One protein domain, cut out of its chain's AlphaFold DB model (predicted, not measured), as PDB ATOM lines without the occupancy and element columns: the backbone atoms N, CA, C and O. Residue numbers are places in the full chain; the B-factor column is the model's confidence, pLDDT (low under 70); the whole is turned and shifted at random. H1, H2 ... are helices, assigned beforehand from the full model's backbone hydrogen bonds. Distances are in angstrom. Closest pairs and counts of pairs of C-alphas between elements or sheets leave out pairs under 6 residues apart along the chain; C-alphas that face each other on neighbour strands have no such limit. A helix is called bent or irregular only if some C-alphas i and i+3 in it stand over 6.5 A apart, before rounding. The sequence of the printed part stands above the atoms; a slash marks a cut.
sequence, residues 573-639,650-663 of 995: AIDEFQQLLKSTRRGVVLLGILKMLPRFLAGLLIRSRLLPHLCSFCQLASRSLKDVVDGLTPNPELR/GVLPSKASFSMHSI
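This is residues 573 to 639 and 650 to 663 of the 995 residues of the protein "Retinol saturase" of Taeniopygia guttata (UniProt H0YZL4). One long helix, H1, kinked near residue 585, makes one side of an elongated shape, and the chain then folds back beside it as a string of short helices, H2 to H6. H4 and H7 pack across the middle of H1, H5 reaches its beginning, and residues 595 to 601, at the turn into H2, stick out. The printed part has 81 residues with seven named helices, H1 to H7 in order along the chain, and no named strand; the class is all helix. It is only just loose, close to compact, with a radius of gyration of the C-alphas of 14.2 A, and spans 46 by 25 by 19 A.

H1, residues 573 to 596, has a kink of 29 degrees near residue 585; it is neither bent nor irregular, but only just: C-alphas 583 and 586 are 6.4 A apart. H2, residues 599 to 607, is close to H1 but not clearly touching, the closest C-alphas, of Leu 594 and Ala 602, being 5.9 A apart. H3, residues 611 to 614, and H4, residues 616 to 621, touch only at the corner, closest at C-alphas of Pro 612 and Gln 619, 4.3 A. H4 touches H1 at residues 583 to 588 alone, about perpendicular at 85 degrees, closest at C-alphas of Thr 584 and Phe 617, 4.5 A. H5, residues 625 to 632, only just touches H1, with 3 pairs of C-alphas within 8 A, at residues 573 to 577 alone; the closest are those of Ala 573 and Leu 632, 5.1 A. H6, residues 636 to 639, is close to H5 but not clearly touching, with C-alphas of Val 629 and Arg 639 closest at 5.9 A. H7, residues 658 to 663, touches H1 at residues 581 to 588 alone, about perpendicular at 77 degrees, closest at C-alphas of Leu 581 and Ser 662, 5.5 A. H7 also touches H4, closest at C-alphas of Ala 621 and Ser 659, 4.8 A. H2 and H6 are apart. Every O i to N i+4 pair is within hydrogen-bond range in H2, H4 and H7, against 14 of 20 in H1 and 3 of 4 in H5; H3 and H6 are too short for such a pair.

H1 begins at C-alpha 573 (21.922, 52.362, 13.652) and measures 36.1 A from first to last C-alpha. H2 measures 12.0 A and H5 11.0 A. H7 ends at C-alpha 663 (39.577, 46.584, 9.239).

The two C-alphas farthest apart, of Phe 600 and Glu 637, are 45.8 A apart. Residues 640 to 649 are not printed, and C-alphas 639 and 650 are 18.1 A apart across this cut. The links from H1 through to H6 are tight; the link from H6 to H7 is across the cut. The mean pLDDT of the printed part is 91.6, and no printed residue is under 70.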
ATOM      1  N   ALA A 573      20.762  51.903  14.420       98.62
ATOM      2  CA  ALA A 573      21.922  52.362  13.652       98.62
ATOM      3  C   ALA A 573      23.223  51.693  14.128       98.62
ATOM      4  O   ALA A 573      24.048  51.249  13.327       98.62
ATOM      5  N   ILE A 574      23.380  51.548  15.450       98.69
ATOM      6  CA  ILE A 574      24.537  50.888  16.074       98.69
ATOM      7  C   ILE A 574      24.540  49.371  15.797       98.69
ATOM      8  O   ILE A 574      25.608  48.791  15.579       98.69
ATOM      9  N   ASP A 575      23.375  48.712  15.760       98.56
ATOM     10  CA  ASP A 575      23.272  47.297  15.373       98.56
ATOM     11  C   ASP A 575      23.522  47.062  13.879       98.56
ATOM     12  O   ASP A 575      24.143  46.056  13.520       98.56
ATOM     13  N   GLU A 576      23.087  47.962  12.996       98.38
ATOM     14  CA  GLU A 576      23.395  47.876  11.568       98.38
ATOM     15  C   GLU A 576      24.886  48.138  11.304       98.38
ATOM     16  O   GLU A 576      25.533  47.336  10.625       98.38
ATOM     17  N   PHE A 577      25.492  49.146  11.945       98.31
ATOM     18  CA  PHE A 577      26.947  49.340  11.933       98.31
ATOM     19  C   PHE A 577      27.683  48.071  12.393       98.31
ATOM     20  O   PHE A 577      28.606  47.595  11.726       98.31
ATOM     21  N   GLN A 578      27.222  47.433  13.479       97.81
ATOM     22  CA  GLN A 578      27.770  46.154  13.938       97.81
ATOM     23  C   GLN A 578      27.616  45.036  12.884       97.81
ATOM     24  O   GLN A 578      28.495  44.177  12.765       97.81
ATOM     25  N   GLN A 579      26.527  45.008  12.113       96.81
ATOM     26  CA  GLN A 579      26.318  44.044  11.023       96.81
ATOM     27  C   GLN A 579      27.244  44.297   9.825       96.81
ATOM     28  O   GLN A 579      27.850  43.346   9.324       96.81
ATOM     29  N   LEU A 580      27.451  45.554   9.433       96.31
ATOM     30  CA  LEU A 580      28.388  45.947   8.376       96.31
ATOM     31  C   LEU A 580      29.847  45.623   8.750       96.31
ATOM     32  O   LEU A 580      30.605  45.094   7.929       96.31
ATOM     33  N   LEU A 581      30.232  45.828  10.013       95.75
ATOM     34  CA  LEU A 581      31.533  45.401  10.544       95.75
ATOM     35  C   LEU A 581      31.686  43.868  10.588       95.75
ATOM     36  O   LEU A 581      32.784  43.354  10.367       95.75
ATOM     37  N   LYS A 582      30.607  43.113  10.851       93.62
ATOM     38  CA  LYS A 582      30.611  41.634  10.817       93.62
ATOM     39  C   LYS A 582      30.745  41.082   9.392       93.62
ATOM     40  O   LYS A 582      31.460  40.093   9.213       93.62
ATOM     41  N   SER A 583      30.061  41.665   8.403       91.25
ATOM     42  CA  SER A 583      30.034  41.160   7.018       91.25
ATOM     43  C   SER A 583      31.381  41.361   6.314       91.25
ATOM     44  O   SER A 583      31.945  40.420   5.750       91.25
ATOM     45  N   THR A 584      31.956  42.557   6.442       89.81
ATOM     46  CA  THR A 584      33.279  42.920   5.907       89.81
ATOM     47  C   THR A 584      34.426  42.115   6.530       89.81
ATOM     48  O   THR A 584      35.358  41.749   5.812       89.81
ATOM     49  N   ARG A 585      34.350  41.744   7.821       84.44
ATOM     50  CA  ARG A 585      35.414  41.022   8.559       84.44
ATOM     51  C   ARG A 585      35.936  39.762   7.858       84.44
ATOM     52  O   ARG A 585      37.128  39.477   7.933       84.44
ATOM     53  N   ARG A 586      35.071  38.991   7.185       74.56
ATOM     54  CA  ARG A 586      35.490  37.783   6.439       74.56
ATOM     55  C   ARG A 586      36.294  38.126   5.183       74.56
ATOM     56  O   ARG A 586      37.218  37.399   4.833       74.56
ATOM     57  N   GLY A 587      35.960  39.235   4.525       76.56
ATOM     58  CA  GLY A 587      36.599  39.672   3.288       76.56
ATOM     59  C   GLY A 587      37.972  40.318   3.470       76.56
ATOM     60  O   GLY A 587      38.688  40.454   2.491       76.56
ATOM     61  N   VAL A 588      38.412  40.620   4.696       81.19
ATOM     62  CA  VAL A 588      39.787  41.102   4.952       81.19
ATOM     63  C   VAL A 588      40.840  40.099   4.451       81.19
ATOM     64  O   VAL A 588      41.874  40.489   3.917       81.19
ATOM     65  N   VAL A 589      40.546  38.793   4.520       81.50
ATOM     66  CA  VAL A 589      41.414  37.723   3.986       81.50
ATOM     67  C   VAL A 589      41.559  37.806   2.455       81.50
ATOM     68  O   VAL A 589      42.580  37.393   1.902       81.50
ATOM     69  N   LEU A 590      40.581  38.398   1.757       81.06
ATOM     70  CA  LEU A 590      40.606  38.574   0.304       81.06
ATOM     71  C   LEU A 590      41.733  39.518  -0.152       81.06
ATOM     72  O   LEU A 590      42.227  39.351  -1.263       81.06
ATOM     73  N   LEU A 591      42.201  40.437   0.707       84.38
ATOM     74  CA  LEU A 591      43.371  41.287   0.438       84.38
ATOM     75  C   LEU A 591      44.629  40.448   0.169       84.38
ATOM     76  O   LEU A 591      45.295  40.625  -0.851       84.38
ATOM     77  N   GLY A 592      44.929  39.505   1.070       84.38
ATOM     78  CA  GLY A 592      46.058  38.586   0.923       84.38
ATOM     79  C   GLY A 592      45.855  37.626  -0.249       84.38
ATOM     80  O   GLY A 592      46.758  37.444  -1.062       84.38
ATOM     81  N   ILE A 593      44.643  37.077  -0.399       85.44
ATOM     82  CA  ILE A 593      44.303  36.167  -1.504       85.44
ATOM     83  C   ILE A 593      44.502  36.846  -2.869       85.44
ATOM     84  O   ILE A 593      45.177  36.279  -3.722       85.44
ATOM     85  N   LEU A 594      43.993  38.063  -3.093       87.94
ATOM     86  CA  LEU A 594      44.146  38.767  -4.377       87.94
ATOM     87  C   LEU A 594      45.606  39.126  -4.700       87.94
ATOM     88  O   LEU A 594      45.982  39.114  -5.875       87.94
ATOM     89  N   LYS A 595      46.437  39.389  -3.681       90.06
ATOM     90  CA  LYS A 595      47.884  39.632  -3.834       90.06
ATOM     91  C   LYS A 595      48.685  38.350  -4.098       90.06
ATOM     92  O   LYS A 595      49.684  38.409  -4.809       90.06
ATOM     93  N   MET A 596      48.242  37.198  -3.583       86.31
ATOM     94  CA  MET A 596      48.946  35.908  -3.699       86.31
ATOM     95  C   MET A 596      48.435  34.996  -4.832       86.31
ATOM     96  O   MET A 596      49.181  34.141  -5.304       86.31
ATOM     97  N   LEU A 597      47.196  35.167  -5.309       88.12
ATOM     98  CA  LEU A 597      46.661  34.435  -6.466       88.12
ATOM     99  C   LEU A 597      47.486  34.715  -7.735       88.12
ATOM    100  O   LEU A 597      47.941  35.849  -7.914       88.12
ATOM    101  N   PRO A 598      47.620  33.756  -8.673       87.56
ATOM    102  CA  PRO A 598      48.222  34.005  -9.983       87.56
ATOM    103  C   PRO A 598      47.576  35.201 -10.700       87.56
ATOM    104  O   PRO A 598      46.349  35.323 -10.711       87.56
ATOM    105  N   ARG A 599      48.389  36.071 -11.325       88.69
ATOM    106  CA  ARG A 599      47.930  37.332 -11.952       88.69
ATOM    107  C   ARG A 599      46.742  37.134 -12.906       88.69
ATOM    108  O   ARG A 599      45.780  37.895 -12.839       88.69
ATOM    109  N   PHE A 600      46.767  36.088 -13.739       88.25
ATOM    110  CA  PHE A 600      45.675  35.785 -14.675       88.25
ATOM    111  C   PHE A 600      44.353  35.452 -13.961       88.25
ATOM    112  O   PHE A 600      43.296  35.912 -14.385       88.25
ATOM    113  N   LEU A 601      44.406  34.705 -12.853       88.44
ATOM    114  CA  LEU A 601      43.231  34.256 -12.106       88.44
ATOM    115  C   LEU A 601      42.626  35.397 -11.278       88.44
ATOM    116  O   LEU A 601      41.411  35.580 -11.288       88.44
ATOM    117  N   ALA A 602      43.462  36.227 -10.646       88.75
ATOM    118  CA  ALA A 602      43.006  37.472 -10.026       88.75
ATOM    119  C   ALA A 602      42.354  38.402 -11.070       88.75
ATOM    120  O   ALA A 602      41.249  38.901 -10.862       88.75
ATOM    121  N   GLY A 603      42.984  38.557 -12.240       89.56
ATOM    122  CA  GLY A 603      42.445  39.336 -13.354       89.56
ATOM    123  C   GLY A 603      41.160  38.767 -13.973       89.56
ATOM    124  O   GLY A 603      40.374  39.539 -14.518       89.56
ATOM    125  N   LEU A 604      40.920  37.455 -13.902       89.00
ATOM    126  CA  LEU A 604      39.660  36.829 -14.321       89.00
ATOM    127  C   LEU A 604      38.547  37.097 -13.299       89.00
ATOM    128  O   LEU A 604      37.464  37.541 -13.677       89.00
ATOM    129  N   LEU A 605      38.830  36.907 -12.004       87.19
ATOM    130  CA  LEU A 605      37.894  37.205 -10.913       87.19
ATOM    131  C   LEU A 605      37.448  38.673 -10.936       87.19
ATOM    132  O   LEU A 605      36.259  38.954 -10.802       87.19
ATOM    133  N   ILE A 606      38.373  39.603 -11.179       88.69
ATOM    134  CA  ILE A 606      38.077  41.035 -11.309       88.69
ATOM    135  C   ILE A 606      37.234  41.317 -12.563       88.69
ATOM    136  O   ILE A 606      36.158  41.903 -12.448       88.69
ATOM    137  N   ARG A 607      37.651  40.844 -13.750       90.25
ATOM    138  CA  ARG A 607      36.895  41.053 -15.004       90.25
ATOM    139  C   ARG A 607      35.488  40.457 -14.976       90.25
ATOM    140  O   ARG A 607      34.598  41.023 -15.599       90.25
ATOM    141  N   SER A 608      35.267  39.372 -14.228       88.25
ATOM    142  CA  SER A 608      33.936  38.773 -14.047       88.25
ATOM    143  C   SER A 608      32.928  39.697 -13.351       88.25
ATOM    144  O   SER A 608      31.731  39.434 -13.402       88.25
ATOM    145  N   ARG A 609      33.404  40.743 -12.656       87.00
ATOM    146  CA  ARG A 609      32.622  41.629 -11.774       87.00
ATOM    147  C   ARG A 609      31.851  40.909 -10.653       87.00
ATOM    148  O   ARG A 609      31.092  41.553  -9.942       87.00
ATOM    149  N   LEU A 610      32.086  39.615 -10.412       84.38
ATOM    150  CA  LEU A 610      31.400  38.848  -9.364       84.38
ATOM    151  C   LEU A 610      31.884  39.184  -7.943       84.38
ATOM    152  O   LEU A 610      31.150  38.955  -6.986       84.38
ATOM    153  N   LEU A 611      33.093  39.736  -7.773       83.56
ATOM    154  CA  LEU A 611      33.689  39.969  -6.446       83.56
ATOM    155  C   LEU A 611      32.824  40.839  -5.499       83.56
ATOM    156  O   LEU A 611      32.660  40.425  -4.352       83.56
ATOM    157  N   PRO A 612      32.216  41.973  -5.915       82.50
ATOM    158  CA  PRO A 612      31.280  42.724  -5.070       82.50
ATOM    159  C   PRO A 612      30.003  41.949  -4.712       82.50
ATOM    160  O   PRO A 612      29.501  42.098  -3.605       82.50
ATOM    161  N   HIS A 613      29.497  41.096  -5.608       82.31
ATOM    162  CA  HIS A 613      28.292  40.291  -5.360       82.31
ATOM    163  C   HIS A 613      28.561  39.096  -4.430       82.31
ATOM    164  O   HIS A 613      27.685  38.693  -3.669       82.31
ATOM    165  N   LEU A 614      29.776  38.540  -4.467       79.00
ATOM    166  CA  LEU A 614      30.205  37.413  -3.632       79.00
ATOM    167  C   LEU A 614      30.824  37.845  -2.291       79.00
ATOM    168  O   LEU A 614      30.981  37.015  -1.394       79.00
ATOM    169  N   CYS A 615      31.219  39.114  -2.142       83.94
ATOM    170  CA  CYS A 615      31.941  39.591  -0.968       83.94
ATOM    171  C   CYS A 615      31.571  41.033  -0.592       83.94
ATOM    172  O   CYS A 615      32.002  41.991  -1.238       83.94
ATOM    173  N   SER A 616      30.880  41.199   0.543       87.56
ATOM    174  CA  SER A 616      30.510  42.512   1.099       87.56
ATOM    175  C   SER A 616      31.711  43.441   1.324       87.56
ATOM    176  O   SER A 616      31.557  44.654   1.273       87.56
ATOM    177  N   PHE A 617      32.919  42.899   1.522       88.50
ATOM    178  CA  PHE A 617      34.148  43.697   1.592       88.50
ATOM    179  C   PHE A 617      34.474  44.388   0.262       88.50
ATOM    180  O   PHE A 617      34.847  45.555   0.275       88.50
ATOM    181  N   CYS A 618      34.299  43.720  -0.884       88.00
ATOM    182  CA  CYS A 618      34.490  44.343  -2.198       88.00
ATOM    183  C   CYS A 618      33.352  45.308  -2.553       88.00
ATOM    184  O   CYS A 618      33.598  46.316  -3.205       88.00
ATOM    185  N   GLN A 619      32.126  45.031  -2.101       88.94
ATOM    186  CA  GLN A 619      30.988  45.943  -2.254       88.94
ATOM    187  C   GLN A 619      31.196  47.249  -1.469       88.94
ATOM    188  O   GLN A 619      31.042  48.339  -2.013       88.94
ATOM    189  N   LEU A 620      31.580  47.137  -0.194       91.81
ATOM    190  CA  LEU A 620      31.776  48.267   0.718       91.81
ATOM    191  C   LEU A 620      33.163  48.917   0.587       91.81
ATOM    192  O   LEU A 620      33.370  50.006   1.114       91.81
ATOM    193  N   ALA A 621      34.093  48.312  -0.161       90.69
ATOM    194  CA  ALA A 621      35.366  48.948  -0.493       90.69
ATOM    195  C   ALA A 621      35.173  50.217  -1.338       90.69
ATOM    196  O   ALA A 621      35.912  51.184  -1.164       90.69
ATOM    197  N   SER A 622      34.156  50.207  -2.205       89.62
ATOM    198  CA  SER A 622      33.828  51.282  -3.146       89.62
ATOM    199  C   SER A 622      32.912  52.378  -2.580       89.62
ATOM    200  O   SER A 622      32.621  53.324  -3.304       89.62
ATOM    201  N   ARG A 623      32.439  52.268  -1.329       94.62
ATOM    202  CA  ARG A 623      31.678  53.329  -0.637       94.62
ATOM    203  C   ARG A 623      32.590  54.080   0.327       94.62
ATOM    204  O   ARG A 623      33.437  53.451   0.971       94.62
ATOM    205  N   SER A 624      32.395  55.393   0.464       97.12
ATOM    206  CA  SER A 624      33.095  56.131   1.514       97.12
ATOM    207  C   SER A 624      32.526  55.789   2.892       97.12
ATOM    208  O   SER A 624      31.383  55.338   3.027       97.12
ATOM    209  N   LEU A 625      33.327  56.010   3.933       97.75
ATOM    210  CA  LEU A 625      32.877  55.939   5.319       97.75
ATOM    211  C   LEU A 625      31.689  56.885   5.548       97.75
ATOM    212  O   LEU A 625      30.699  56.468   6.147       97.75
ATOM    213  N   LYS A 626      31.756  58.108   5.001       97.62
ATOM    214  CA  LYS A 626      30.676  59.099   5.066       97.62
ATOM    215  C   LYS A 626      29.378  58.582   4.437       97.62
ATOM    216  O   LYS A 626      28.357  58.596   5.113       97.62
ATOM    217  N   ASP A 627      29.416  58.041   3.215       97.62
ATOM    218  CA  ASP A 627      28.209  57.540   2.525       97.62
ATOM    219  C   ASP A 627      27.535  56.379   3.262       97.62
ATOM    220  O   ASP A 627      26.351  56.116   3.052       97.62
ATOM    221  N   VAL A 628      28.294  55.610   4.049       97.88
ATOM    222  CA  VAL A 628      27.742  54.543   4.890       97.88
ATOM    223  C   VAL A 628      27.171  55.136   6.174       97.88
ATOM    224  O   VAL A 628      25.999  54.923   6.458       97.88
ATOM    225  N   VAL A 629      27.966  55.903   6.921       98.06
ATOM    226  CA  VAL A 629      27.605  56.414   8.252       98.06
ATOM    227  C   VAL A 629      26.475  57.451   8.201       98.06
ATOM    228  O   VAL A 629      25.576  57.390   9.038       98.06
ATOM    229  N   ASP A 630      26.435  58.324   7.189       97.56
ATOM    230  CA  ASP A 630      25.310  59.247   6.980       97.56
ATOM    231  C   ASP A 630      23.991  58.505   6.688       97.56
ATOM    232  O   ASP A 630      22.917  59.004   7.020       97.56
ATOM    233  N   GLY A 631      24.065  57.313   6.085       97.88
ATOM    234  CA  GLY A 631      22.905  56.478   5.766       97.88
ATOM    235  C   GLY A 631      22.365  55.650   6.938       97.88
ATOM    236  O   GLY A 631      21.268  55.115   6.823       97.88
ATOM    237  N   LEU A 632      23.108  55.541   8.047       98.12
ATOM    238  CA  LEU A 632      22.701  54.766   9.229       98.12
ATOM    239  C   LEU A 632      21.868  55.579  10.227       98.12
ATOM    240  O   LEU A 632      21.052  55.017  10.949       98.12
ATOM    241  N   THR A 633      22.110  56.888  10.318       98.25
ATOM    242  CA  THR A 633      21.514  57.766  11.335       98.25
ATOM    243  C   THR A 633      21.542  59.228  10.880       98.25
ATOM    244  O   THR A 633      22.493  59.623  10.198       98.25
ATOM    245  N   PRO A 634      20.560  60.075  11.245       97.12
ATOM    246  CA  PRO A 634      20.657  61.528  11.090       97.12
ATOM    247  C   PRO A 634      21.560  62.199  12.145       97.12
ATOM    248  O   PRO A 634      21.938  63.353  11.966       97.12
ATOM    249  N   ASN A 635      21.901  61.511  13.238       97.94
ATOM    250  CA  ASN A 635      22.539  62.098  14.416       97.94
ATOM    251  C   ASN A 635      24.018  62.462  14.164       97.94
ATOM    252  O   ASN A 635      24.842  61.565  13.963       97.94
ATOM    253  N   PRO A 636      24.397  63.755  14.196       96.81
ATOM    254  CA  PRO A 636      25.736  64.185  13.807       96.81
ATOM    255  C   PRO A 636      26.812  63.802  14.831       96.81
ATOM    256  O   PRO A 636      27.945  63.524  14.442       96.81
ATOM    257  N   GLU A 637      26.478  63.718  16.123       97.12
ATOM    258  CA  GLU A 637      27.408  63.235  17.150       97.12
ATOM    259  C   GLU A 637      27.724  61.755  16.944       97.12
ATOM    260  O   GLU A 637      28.892  61.368  16.955       97.12
ATOM    261  N   LEU A 638      26.706  60.923  16.688       98.38
ATOM    262  CA  LEU A 638      26.938  59.510  16.404       98.38
ATOM    263  C   LEU A 638      27.696  59.331  15.083       98.38
ATOM    264  O   LEU A 638      28.606  58.510  15.023       98.38
ATOM    265  N   ARG A 639      27.413  60.129  14.042       98.44
ATOM    266  CA  ARG A 639      28.208  60.119  12.799       98.44
ATOM    267  C   ARG A 639      29.691  60.405  13.064       98.44
ATOM    268  O   ARG A 639      30.550  59.712  12.514       98.44
ATOM    269  N   GLY A 650      45.054  58.009   8.066       93.38
ATOM    270  CA  GLY A 650      45.428  59.207   7.310       93.38
ATOM    271  C   GLY A 650      44.409  59.721   6.286       93.38
ATOM    272  O   GLY A 650      44.821  60.420   5.371       93.38
ATOM    273  N   VAL A 651      43.113  59.370   6.366       94.25
ATOM    274  CA  VAL A 651      42.147  59.676   5.281       94.25
ATOM    275  C   VAL A 651      40.795  60.176   5.795       94.25
ATOM    276  O   VAL A 651      40.151  59.518   6.606       94.25
ATOM    277  N   LEU A 652      40.327  61.309   5.264       95.56
ATOM    278  CA  LEU A 652      39.043  61.933   5.621       95.56
ATOM    279  C   LEU A 652      37.824  61.021   5.337       95.56
ATOM    280  O   LEU A 652      37.845  60.285   4.344       95.56
ATOM    281  N   PRO A 653      36.724  61.101   6.117       96.69
ATOM    282  CA  PRO A 653      35.559  60.221   5.971       96.69
ATOM    283  C   PRO A 653      34.925  60.142   4.570       96.69
ATOM    284  O   PRO A 653      34.472  59.061   4.197       96.69
ATOM    285  N   SER A 654      34.909  61.214   3.764       96.81
ATOM    286  CA  SER A 654      34.380  61.154   2.384       96.81
ATOM    287  C   SER A 654      35.357  60.575   1.349       96.81
ATOM    288  O   SER A 654      34.969  60.372   0.202       96.81
ATOM    289  N   LYS A 655      36.627  60.354   1.711       95.69
ATOM    290  CA  LYS A 655      37.655  59.716   0.862       95.69
ATOM    291  C   LYS A 655      37.966  58.282   1.322       95.69
ATOM    292  O   LYS A 655      38.348  57.436   0.511       95.69
ATOM    293  N   ALA A 656      37.821  58.012   2.619       95.56
ATOM    294  CA  ALA A 656      38.159  56.749   3.262       95.56
ATOM    295  C   ALA A 656      37.199  55.628   2.854       95.56
ATOM    296  O   ALA A 656      35.983  55.784   2.932       95.56
ATOM    297  N   SER A 657      37.739  54.470   2.480       95.19
ATOM    298  CA  SER A 657      36.940  53.273   2.200       95.19
ATOM    299  C   SER A 657      36.277  52.736   3.474       95.19
ATOM    300  O   SER A 657      36.973  52.507   4.469       95.19
ATOM    301  N   PHE A 658      34.971  52.430   3.453       96.06
ATOM    302  CA  PHE A 658      34.327  51.783   4.610       96.06
ATOM    303  C   PHE A 658      34.984  50.435   4.953       96.06
ATOM    304  O   PHE A 658      35.132  50.088   6.125       96.06
ATOM    305  N   SER A 659      35.452  49.684   3.952       94.56
ATOM    306  CA  SER A 659      36.194  48.440   4.191       94.56
ATOM    307  C   SER A 659      37.549  48.664   4.875       94.56
ATOM    308  O   SER A 659      37.944  47.818   5.676       94.56
ATOM    309  N   MET A 660      38.233  49.795   4.643       94.62
ATOM    310  CA  MET A 660      39.442  50.158   5.404       94.62
ATOM    311  C   MET A 660      39.097  50.495   6.856       94.62
ATOM    312  O   MET A 660      39.682  49.940   7.786       94.62
ATOM    313  N   HIS A 661      38.086  51.343   7.054       96.75
ATOM    314  CA  HIS A 661      37.601  51.692   8.384       96.75
ATOM    315  C   HIS A 661      37.171  50.448   9.185       96.75
ATOM    316  O   HIS A 661      37.540  50.287  10.348       96.75
ATOM    317  N   SER A 662      36.482  49.500   8.545       95.88
ATOM    318  CA  SER A 662      36.080  48.244   9.181       95.88
ATOM    319  C   SER A 662      37.255  47.360   9.606       95.88
ATOM    320  O   SER A 662      37.179  46.741  10.672       95.88
ATOM    321  N   ILE A 663      38.349  47.297   8.830       94.62
ATOM    322  CA  ILE A 663      39.577  46.584   9.239       94.62
ATOM    323  C   ILE A 663      40.088  47.151  10.561       94.62
ATOM    324  O   ILE A 663      40.380  46.388  11.483       94.62
TER     325      ILE A 663